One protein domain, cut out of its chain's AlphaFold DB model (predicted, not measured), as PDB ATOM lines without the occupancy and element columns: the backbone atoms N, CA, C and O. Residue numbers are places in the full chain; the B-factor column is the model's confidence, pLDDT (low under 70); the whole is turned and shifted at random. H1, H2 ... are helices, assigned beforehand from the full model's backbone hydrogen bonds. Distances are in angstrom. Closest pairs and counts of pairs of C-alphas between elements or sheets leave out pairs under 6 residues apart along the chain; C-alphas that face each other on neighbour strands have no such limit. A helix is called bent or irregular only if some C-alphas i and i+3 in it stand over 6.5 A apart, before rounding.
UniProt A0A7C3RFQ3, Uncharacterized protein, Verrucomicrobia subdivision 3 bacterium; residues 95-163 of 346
ATOM      1  N   PRO A  95       7.136 -15.877  41.177       79.69
ATOM      2  CA  PRO A  95       5.960 -15.064  41.497       79.69
ATOM      3  C   PRO A  95       5.541 -14.160  40.319       79.69
ATOM      4  O   PRO A  95       4.349 -13.945  40.096       79.69
ATOM      5  N   SER A  96       6.500 -13.717  39.496       75.69
ATOM      6  CA  SER A  96       6.235 -12.987  38.251       75.69
ATOM      7  C   SER A  96       5.531 -13.834  37.184       75.69
ATOM      8  O   SER A  96       4.601 -13.346  36.542       75.69
ATOM      9  N   GLN A  97       5.904 -15.105  37.012       80.38
ATOM     10  CA  GLN A  97       5.230 -16.024  36.089       80.38
ATOM     11  C   GLN A  97       3.819 -16.378  36.559       80.38
ATOM     12  O   GLN A  97       2.903 -16.404  35.741       80.38
ATOM     13  N   ARG A  98       3.609 -16.584  37.866       82.94
ATOM     14  CA  ARG A  98       2.265 -16.842  38.410       82.94
ATOM     15  C   ARG A  98       1.325 -15.665  38.199       82.94
ATOM     16  O   ARG A  98       0.178 -15.878  37.815       82.94
ATOM     17  N   LYS A  99       1.815 -14.434  38.391       85.69
ATOM     18  CA  LYS A  99       1.036 -13.225  38.099       85.69
ATOM     19  C   LYS A  99       0.641 -13.172  36.620       85.69
ATOM     20  O   LYS A  99      -0.538 -13.014  36.326       85.69
ATOM     21  N   ARG A 100       1.597 -13.403  35.712       82.12
ATOM     22  CA  ARG A 100       1.346 -13.435  34.259       82.12
ATOM     23  C   ARG A 100       0.349 -14.524  33.856       82.12
ATOM     24  O   ARG A 100      -0.536 -14.269  33.050       82.12
ATOM     25  N   LEU A 101       0.462 -15.723  34.427       85.00
ATOM     26  CA  LEU A 101      -0.449 -16.828  34.128       85.00
ATOM     27  C   LEU A 101      -1.867 -16.547  34.634       85.00
ATOM     28  O   LEU A 101      -2.831 -16.784  33.909       85.00
ATOM     29  N   LYS A 102      -2.002 -16.015  35.856       89.12
ATOM     30  CA  LYS A 102      -3.302 -15.611  36.402       89.12
ATOM     31  C   LYS A 102      -3.955 -14.554  35.514       89.12
ATOM     32  O   LYS A 102      -5.110 -14.708  35.140       89.12
ATOM     33  N   GLU A 103      -3.198 -13.534  35.127       83.19
ATOM     34  CA  GLU A 103      -3.678 -12.466  34.251       83.19
ATOM     35  C   GLU A 103      -4.101 -12.993  32.871       83.19
ATOM     36  O   GLU A 103      -5.129 -12.581  32.336       83.19
ATOM     37  N   TYR A 104      -3.370 -13.966  32.320       84.38
ATOM     38  CA  TYR A 104      -3.749 -14.638  31.077       84.38
ATOM     39  C   TYR A 104      -5.067 -15.419  31.206       84.38
ATOM     40  O   TYR A 104      -5.921 -15.352  30.320       84.38
ATOM     41  N   ILE A 105      -5.263 -16.140  32.315       88.69
ATOM     42  CA  ILE A 105      -6.507 -16.876  32.587       88.69
ATOM     43  C   ILE A 105      -7.676 -15.905  32.776       88.69
ATOM     44  O   ILE A 105      -8.737 -16.113  32.182       88.69
ATOM     45  N   ASP A 106      -7.482 -14.839  33.550       86.00
ATOM     46  CA  ASP A 106      -8.498 -13.806  33.758       86.00
ATOM     47  C   ASP A 106      -8.856 -13.123  32.431       86.00
ATOM     48  O   ASP A 106     -10.035 -12.936  32.142       86.00
ATOM     49  N   ARG A 107      -7.880 -12.857  31.550       82.19
ATOM     50  CA  ARG A 107      -8.137 -12.344  30.194       82.19
ATOM     51  C   ARG A 107      -8.970 -13.315  29.367       82.19
ATOM     52  O   ARG A 107      -9.936 -12.906  28.729       82.19
ATOM     53  N   ARG A 108      -8.626 -14.604  29.392       84.19
ATOM     54  CA  ARG A 108      -9.379 -15.636  28.666       84.19
ATOM     55  C   ARG A 108     -10.810 -15.776  29.184       84.19
ATOM     56  O   ARG A 108     -11.674 -16.184  28.420       84.19
ATOM     57  N   ARG A 109     -11.073 -15.444  30.449       89.69
ATOM     58  CA  ARG A 109     -12.431 -15.407  31.016       89.69
ATOM     59  C   ARG A 109     -13.167 -14.111  30.679       89.69
ATOM     60  O   ARG A 109     -14.343 -14.159  30.346       89.69
ATOM     61  N   ASN A 110     -12.464 -12.983  30.692       84.06
ATOM     62  CA  ASN A 110     -13.041 -11.647  30.538       84.06
ATOM     63  C   ASN A 110     -13.009 -11.110  29.099       84.06
ATOM     64  O   ASN A 110     -13.279  -9.932  28.890       84.06
ATOM     65  N   TRP A 111     -12.698 -11.948  28.107       84.75
ATOM     66  CA  TRP A 111     -12.572 -11.549  26.699       84.75
ATOM     67  C   TRP A 111     -13.822 -10.859  26.135       84.75
ATOM     68  O   TRP A 111     -13.696  -9.994  25.280       84.75
ATOM     69  N   VAL A 112     -15.009 -11.195  26.651       85.94
ATOM     70  CA  VAL A 112     -16.294 -10.605  26.235       85.94
ATOM     71  C   VAL A 112     -16.405  -9.125  26.620       85.94
ATOM     72  O   VAL A 112     -17.094  -8.363  25.952       85.94
ATOM     73  N   TYR A 113     -15.709  -8.696  27.675       85.06
ATOM     74  CA  TYR A 113     -15.716  -7.305  28.133       85.06
ATOM     75  C   TYR A 113     -14.643  -6.446  27.444       85.06
ATOM     76  O   TYR A 113     -14.629  -5.221  27.592       85.06
ATOM     77  N   LEU A 114     -13.746  -7.067  26.674       82.19
ATOM     78  CA  LEU A 114     -12.676  -6.371  25.965       82.19
ATOM     79  C   LEU A 114     -13.203  -5.731  24.686       82.19
ATOM     80  O   LEU A 114     -14.002  -6.327  23.963       82.19
ATOM     81  N   SER A 115     -12.760  -4.508  24.397       81.50
ATOM     82  CA  SER A 115     -13.033  -3.911  23.084       81.50
ATOM     83  C   SER A 115     -12.210  -4.614  22.000       81.50
ATOM     84  O   SER A 115     -11.131  -5.149  22.256       81.50
ATOM     85  N   ALA A 116     -12.694  -4.573  20.756       81.19
ATOM     86  CA  ALA A 116     -11.927  -5.045  19.602       81.19
ATOM     87  C   ALA A 116     -10.576  -4.310  19.472       81.19
ATOM     88  O   ALA A 116      -9.579  -4.904  19.074       81.19
ATOM     89  N   GLU A 117     -10.533  -3.040  19.878       78.69
ATOM     90  CA  GLU A 117      -9.319  -2.226  19.938       78.69
ATOM     91  C   GLU A 117      -8.332  -2.732  21.007       78.69
ATOM     92  O   GLU A 117      -7.144  -2.883  20.730       78.69
ATOM     93  N   GLU A 118      -8.822  -3.096  22.198       77.19
ATOM     94  CA  GLU A 118      -8.016  -3.689  23.277       77.19
ATOM     95  C   GLU A 118      -7.485  -5.084  22.902       77.19
ATOM     96  O   GLU A 118      -6.359  -5.440  23.256       77.19
ATOM     97  N   LEU A 119      -8.278  -5.871  22.165       79.31
ATOM     98  CA  LEU A 119      -7.871  -7.173  21.629       79.31
ATOM     99  C   LEU A 119      -6.801  -7.032  20.535       79.31
ATOM    100  O   LEU A 119      -5.866  -7.833  20.500       79.31
ATOM    101  N   GLY A 120      -6.924  -6.024  19.664       74.19
ATOM    102  CA  GLY A 120      -6.024  -5.799  18.530       74.19
ATOM    103  C   GLY A 120      -4.695  -5.131  18.894       74.19
ATOM    104  O   GLY A 120      -3.660  -5.505  18.346       74.19
ATOM    105  N   MET A 121      -4.690  -4.179  19.834       69.38
ATOM    106  CA  MET A 121      -3.481  -3.409  20.168       69.38
ATOM    107  C   MET A 121      -2.511  -4.104  21.127       69.38
ATOM    108  O   MET A 121      -1.421  -3.580  21.349       69.38
ATOM    109  N   GLY A 122      -2.867  -5.275  21.664       60.59
ATOM    110  CA  GLY A 122      -2.013  -6.063  22.552       60.59
ATOM    111  C   GLY A 122      -1.537  -5.266  23.770       60.59
ATOM    112  O   GLY A 122      -0.549  -4.548  23.697       60.59
ATOM    113  N   TRP A 123      -2.182  -5.442  24.927       59.72
ATOM    114  CA  TRP A 123      -1.943  -4.674  26.170       59.72
ATOM    115  C   TRP A 123      -0.494  -4.485  26.651       59.72
ATOM    116  O   TRP A 123      -0.251  -3.651  27.521       59.72
ATOM    117  N   GLU A 124       0.482  -5.208  26.106       61.06
ATOM    118  CA  GLU A 124       1.884  -4.889  26.363       61.06
ATOM    119  C   GLU A 124       2.268  -3.483  25.891       61.06
ATOM    120  O   GLU A 124       3.167  -2.889  26.477       61.06
ATOM    121  N   THR A 125       1.616  -2.944  24.858       58.22
ATOM    122  CA  THR A 125       1.945  -1.621  24.314       58.22
ATOM    123  C   THR A 125       1.608  -0.512  25.303       58.22
ATOM    124  O   THR A 125       2.469   0.309  25.594       58.22
ATOM    125  N   GLU A 126       0.417  -0.524  25.901       62.66
ATOM    126  CA  GLU A 126      -0.018   0.521  26.838       62.66
ATOM    127  C   GLU A 126       0.818   0.527  28.131       62.66
ATOM    128  O   GLU A 126       1.222   1.589  28.612       62.66
ATOM    129  N   GLU A 127       1.148  -0.654  28.671       63.47
ATOM    130  CA  GLU A 127       1.988  -0.756  29.869       63.47
ATOM    131  C   GLU A 127       3.459  -0.419  29.582       63.47
ATOM    132  O   GLU A 127       4.087   0.268  30.389       63.47
ATOM    133  N   LYS A 128       4.002  -0.821  28.422       62.16
ATOM    134  CA  LYS A 128       5.372  -0.455  28.011       62.16
ATOM    135  C   LYS A 128       5.506   1.024  27.665       62.16
ATOM    136  O   LYS A 128       6.547   1.610  27.945       62.16
ATOM    137  N   LEU A 129       4.474   1.628  27.078       66.06
ATOM    138  CA  LEU A 129       4.457   3.053  26.742       66.06
ATOM    139  C   LEU A 129       4.166   3.934  27.963       66.06
ATOM    140  O   LEU A 129       4.260   5.154  27.869       66.06
ATOM    141  N   GLY A 130       3.810   3.345  29.112       60.69
ATOM    142  CA  GLY A 130       3.505   4.099  30.327       60.69
ATOM    143  C   GLY A 130       2.301   5.033  30.177       60.69
ATOM    144  O   GLY A 130       2.088   5.885  31.039       60.69
ATOM    145  N   LEU A 131       1.491   4.849  29.127       58.94
ATOM    146  CA  LEU A 131       0.337   5.678  28.757       58.94
ATOM    147  C   LEU A 131      -0.884   5.419  29.643       58.94
ATOM    148  O   LEU A 131      -2.018   5.644  29.230       58.94
ATOM    149  N   SER A 132      -0.667   4.957  30.876       60.16
ATOM    150  CA  SER A 132      -1.731   4.830  31.862       60.16
ATOM    151  C   SER A 132      -2.300   6.232  32.076       60.16
ATOM    152  O   SER A 132      -1.659   7.048  32.747       60.16
ATOM    153  N   ARG A 133      -3.447   6.516  31.440       58.72
ATOM    154  CA  ARG A 133      -4.123   7.817  31.478       58.72
ATOM    155  C   ARG A 133      -4.226   8.244  32.934       58.72
ATOM    156  O   ARG A 133      -4.892   7.591  33.732       58.72
ATOM    157  N   LEU A 134      -3.482   9.290  33.282       59.97
ATOM    158  CA  LEU A 134      -3.598   9.928  34.578       59.97
ATOM    159  C   LEU A 134      -4.954  10.622  34.559       59.97
ATOM    160  O   LEU A 134      -5.159  11.522  33.746       59.97
ATOM    161  N   ASP A 135      -5.886  10.154  35.377       60.34
ATOM    162  CA  ASP A 135      -7.163  10.831  35.524       60.34
ATOM    163  C   ASP A 135      -6.881  12.204  36.164       60.34
ATOM    164  O   ASP A 135      -6.341  12.249  37.279       60.34
ATOM    165  N   PRO A 136      -7.141  13.329  35.466       61.22
ATOM    166  CA  PRO A 136      -6.756  14.654  35.947       61.22
ATOM    167  C   PRO A 136      -7.467  15.040  37.249       61.22
ATOM    168  O   PRO A 136      -7.012  15.949  37.938       61.22
ATOM    169  N   VAL A 137      -8.563  14.356  37.596       71.31
ATOM    170  CA  VAL A 137      -9.380  14.671  38.773       71.31
ATOM    171  C   VAL A 137      -8.927  13.906  40.016       71.31
ATOM    172  O   VAL A 137      -8.884  14.483  41.100       71.31
ATOM    173  N   SER A 138      -8.580  12.620  39.892       63.44
ATOM    174  CA  SER A 138      -8.260  11.788  41.063       63.44
ATOM    175  C   SER A 138      -6.771  11.772  41.408       63.44
ATOM    176  O   SER A 138      -6.408  11.413  42.528       63.44
ATOM    177  N   GLY A 139      -5.888  12.117  40.461       69.88
ATOM    178  CA  GLY A 139      -4.433  12.036  40.639       69.88
ATOM    179  C   GLY A 139      -3.904  10.619  40.921       69.88
ATOM    180  O   GLY A 139      -2.691  10.424  41.020       69.88
ATOM    181  N   GLN A 140      -4.784   9.619  41.023       61.03
ATOM    182  CA  GLN A 140      -4.443   8.228  41.264       61.03
ATOM    183  C   GLN A 140      -4.630   7.422  39.983       61.03
ATOM    184  O   GLN A 140      -5.653   7.483  39.308       61.03
ATOM    185  N   LYS A 141      -3.602   6.636  39.651       62.44
ATOM    186  CA  LYS A 141      -3.606   5.685  38.534       62.44
ATOM    187  C   LYS A 141      -4.415   4.447  38.906       62.44
ATOM    188  O   LYS A 141      -3.871   3.341  38.933       62.44
ATOM    189  N   GLU A 142      -5.692   4.606  39.220       61.22
ATOM    190  CA  GLU A 142      -6.547   3.443  39.390       61.22
ATOM    191  C   GLU A 142      -6.890   2.908  38.003       61.22
ATOM    192  O   GLU A 142      -7.698   3.452  37.253       61.22
ATOM    193  N   LYS A 143      -6.194   1.833  37.617       64.44
ATOM    194  CA  LYS A 143      -6.627   0.991  36.506       64.44
ATOM    195  C   LYS A 143      -7.944   0.357  36.962       64.44
ATOM    196  O   LYS A 143      -7.911  -0.711  37.568       64.44
ATOM    197  N   GLY A 144      -9.062   1.029  36.686       73.94
ATOM    198  CA  GLY A 144     -10.396   0.490  36.937       73.94
ATOM    199  C   GLY A 144     -10.515  -0.929  36.383       73.94
ATOM    200  O   GLY A 144      -9.843  -1.281  35.398       73.94
ATOM    201  N   SER A 145     -11.330  -1.748  37.047       81.88
ATOM    202  CA  SER A 145     -11.547  -3.149  36.665       81.88
ATOM    203  C   SER A 145     -11.957  -3.249  35.189       81.88
ATOM    204  O   SER A 145     -12.578  -2.337  34.648       81.88
ATOM    205  N   VAL A 146     -11.661  -4.368  34.518       79.75
ATOM    206  CA  VAL A 146     -12.055  -4.583  33.106       79.75
ATOM    207  C   VAL A 146     -13.559  -4.337  32.904       79.75
ATOM    208  O   VAL A 146     -13.967  -3.724  31.922       79.75
ATOM    209  N   ILE A 147     -14.372  -4.752  33.878       81.88
ATOM    210  CA  ILE A 147     -15.827  -4.546  33.884       81.88
ATOM    211  C   ILE A 147     -16.183  -3.059  34.008       81.88
ATOM    212  O   ILE A 147     -17.074  -2.568  33.324       81.88
ATOM    213  N   GLU A 148     -15.476  -2.322  34.857       85.31
ATOM    214  CA  GLU A 148     -15.708  -0.894  35.068       85.31
ATOM    215  C   GLU A 148     -15.397  -0.089  33.802       85.31
ATOM    216  O   GLU A 148     -16.219   0.717  33.365       85.31
ATOM    217  N   ARG A 149     -14.274  -0.395  33.138       83.25
ATOM    218  CA  ARG A 149     -13.926   0.192  31.833       83.25
ATOM    219  C   ARG A 149     -14.994  -0.089  30.782       83.25
ATOM    220  O   ARG A 149     -15.314   0.787  29.980       83.25
ATOM    221  N   PHE A 150     -15.559  -1.295  30.784       85.75
ATOM    222  CA  PHE A 150     -16.641  -1.660  29.875       85.75
ATOM    223  C   PHE A 150     -17.893  -0.796  30.098       85.75
ATOM    224  O   PHE A 150     -18.414  -0.219  29.144       85.75
ATOM    225  N   TYR A 151     -18.341  -0.629  31.346       89.88
ATOM    226  CA  TYR A 151     -19.479   0.247  31.645       89.88
ATOM    227  C   TYR A 151     -19.181   1.721  31.364       89.88
ATOM    228  O   TYR A 151     -20.056   2.443  30.886       89.88
ATOM    229  N   GLN A 152     -17.947   2.167  31.591       85.00
ATOM    230  CA  GLN A 152     -17.524   3.519  31.241       85.00
ATOM    231  C   GLN A 152     -17.594   3.752  29.725       85.00
ATOM    232  O   GLN A 152     -18.094   4.792  29.297       85.00
ATOM    233  N   ARG A 153     -17.177   2.771  28.910       83.81
ATOM    234  CA  ARG A 153     -17.339   2.810  27.448       83.81
ATOM    235  C   ARG A 153     -18.809   2.871  27.040       83.81
ATOM    236  O   ARG A 153     -19.157   3.699  26.205       83.81
ATOM    237  N   LEU A 154     -19.676   2.058  27.648       85.50
ATOM    238  CA  LEU A 154     -21.120   2.113  27.381       85.50
ATOM    239  C   LEU A 154     -21.715   3.481  27.726       85.50
ATOM    240  O   LEU A 154     -22.498   4.023  26.947       85.50
ATOM    241  N   LYS A 155     -21.309   4.066  28.856       86.00
ATOM    242  CA  LYS A 155     -21.742   5.405  29.258       86.00
ATOM    243  C   LYS A 155     -21.289   6.461  28.245       86.00
ATOM    244  O   LYS A 155     -22.125   7.204  27.741       86.00
ATOM    245  N   GLN A 156     -20.011   6.464  27.863       84.06
ATOM    246  CA  GLN A 156     -19.482   7.383  26.846       84.06
ATOM    247  C   GLN A 156     -20.171   7.208  25.489       84.06
ATOM    248  O   GLN A 156     -20.463   8.190  24.818       84.06
ATOM    249  N   GLN A 157     -20.471   5.972  25.090       83.31
ATOM    250  CA  GLN A 157     -21.193   5.696  23.853       83.31
ATOM    251  C   GLN A 157     -22.632   6.223  23.913       83.31
ATOM    252  O   GLN A 157     -23.109   6.791  22.931       83.31
ATOM    253  N   SER A 158     -23.303   6.089  25.061       84.19
ATOM    254  CA  SER A 158     -24.646   6.647  25.260       84.19
ATOM    255  C   SER A 158     -24.650   8.178  25.221       84.19
ATOM    256  O   SER A 158     -25.527   8.775  24.598       84.19
ATOM    257  N   GLU A 159     -23.633   8.823  25.796       82.88
ATOM    258  CA  GLU A 159     -23.468  10.279  25.761       82.88
ATOM    259  C   GLU A 159     -23.133  10.768  24.343       82.88
ATOM    260  O   GLU A 159     -23.740  11.723  23.859       82.88
ATOM    261  N   ALA A 160     -22.241  10.072  23.632       79.88
ATOM    262  CA  ALA A 160     -21.869  10.401  22.257       79.88
ATOM    263  C   ALA A 160     -23.043  10.248  21.274       79.88
ATOM    264  O   ALA A 160     -23.191  11.062  20.365       79.88
ATOM    265  N   GLN A 161     -23.893   9.235  21.461       71.44
ATOM    266  CA  GLN A 161     -25.095   9.052  20.641       71.44
ATOM    267  C   GLN A 161     -26.182  10.077  20.971       71.44
ATOM    268  O   GLN A 161     -26.862  10.558  20.069       71.44
ATOM    269  N   THR A 162     -26.312  10.463  22.242       64.62
ATOM    270  CA  THR A 162     -27.280  11.486  22.664       64.62
ATOM    271  C   THR A 162     -26.871  12.882  22.175       64.62
ATOM    272  O   THR A 162     -27.732  13.685  21.827       64.62
ATOM    273  N   GLY A 163     -25.570  13.162  22.058       59.06
ATOM    274  CA  GLY A 163     -25.050  14.448  21.577       59.06
ATOM    275  C   GLY A 163     -25.141  14.691  20.064       59.06
ATOM    276  O   GLY A 163     -24.900  15.814  19.632       59.06
TER     277      GLY A 163
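What this domain is: This is residues 95 to 163 of the 346 residues of an uncharacterized protein of Verrucomicrobia subdivision 3 bacterium (UniProt A0A7C3RFQ3). Two long helices, H1 and H4, meet end to end in a wide, shallow V that makes the longest axis, with residues 95 to 105 of H1 sticking out at one end and residues 154 to 163, of which 154 to 162 belong to H4, at the other. Between them the chain makes a wide loop to one side, with short H2 and H3 and a long unnamed stretch. The printed part has 69 residues with four named helices, in the order H1 H2 H3 H4, which hold 46 of them, and no named strand; the class is all helix, and the whole is loose, with a radius of gyration of the C-alphas of 14.0 A, spanning 46 by 29 by 18 A.

Where its parts are: H1, residues 95 to 113, begins at C-alpha 95 (5.960, -15.064, 41.497) and is 26.6 A long; it is irregular, C-alphas 109 and 112 being 7.8 A apart, with a kink of 39 degrees near residue 107. H2 is residues 116 to 120, 6.0 A, and H3 residues 124 to 128, 5.9 A. H4, residues 146 to 162, 24.5 A, ends at C-alpha 162 (-27.280, 11.486, 22.664).

How they stand to each other: H1 touches H4 with residues 110 to 113 alone, and H4 touches H1 with 146 to 150 alone; the closest C-alphas, of Tyr 113 and Phe 150, are 6.0 A apart. They run the same way at a shallow tilt of 34.9 degrees, only just short of steep. H2 and H3 touch no helix. Each O i to N i+4 pair is within hydrogen-bond range in H2, H3 and H4, and 13 of 15 in H1.

The domain as a whole: The printed part has no cut. The link H3 to H4, 17 residues, is long. Mean pLDDT of the printed part is 75.4; residues 121 to 136, 138 to 143 and 162 to 163 are under 70.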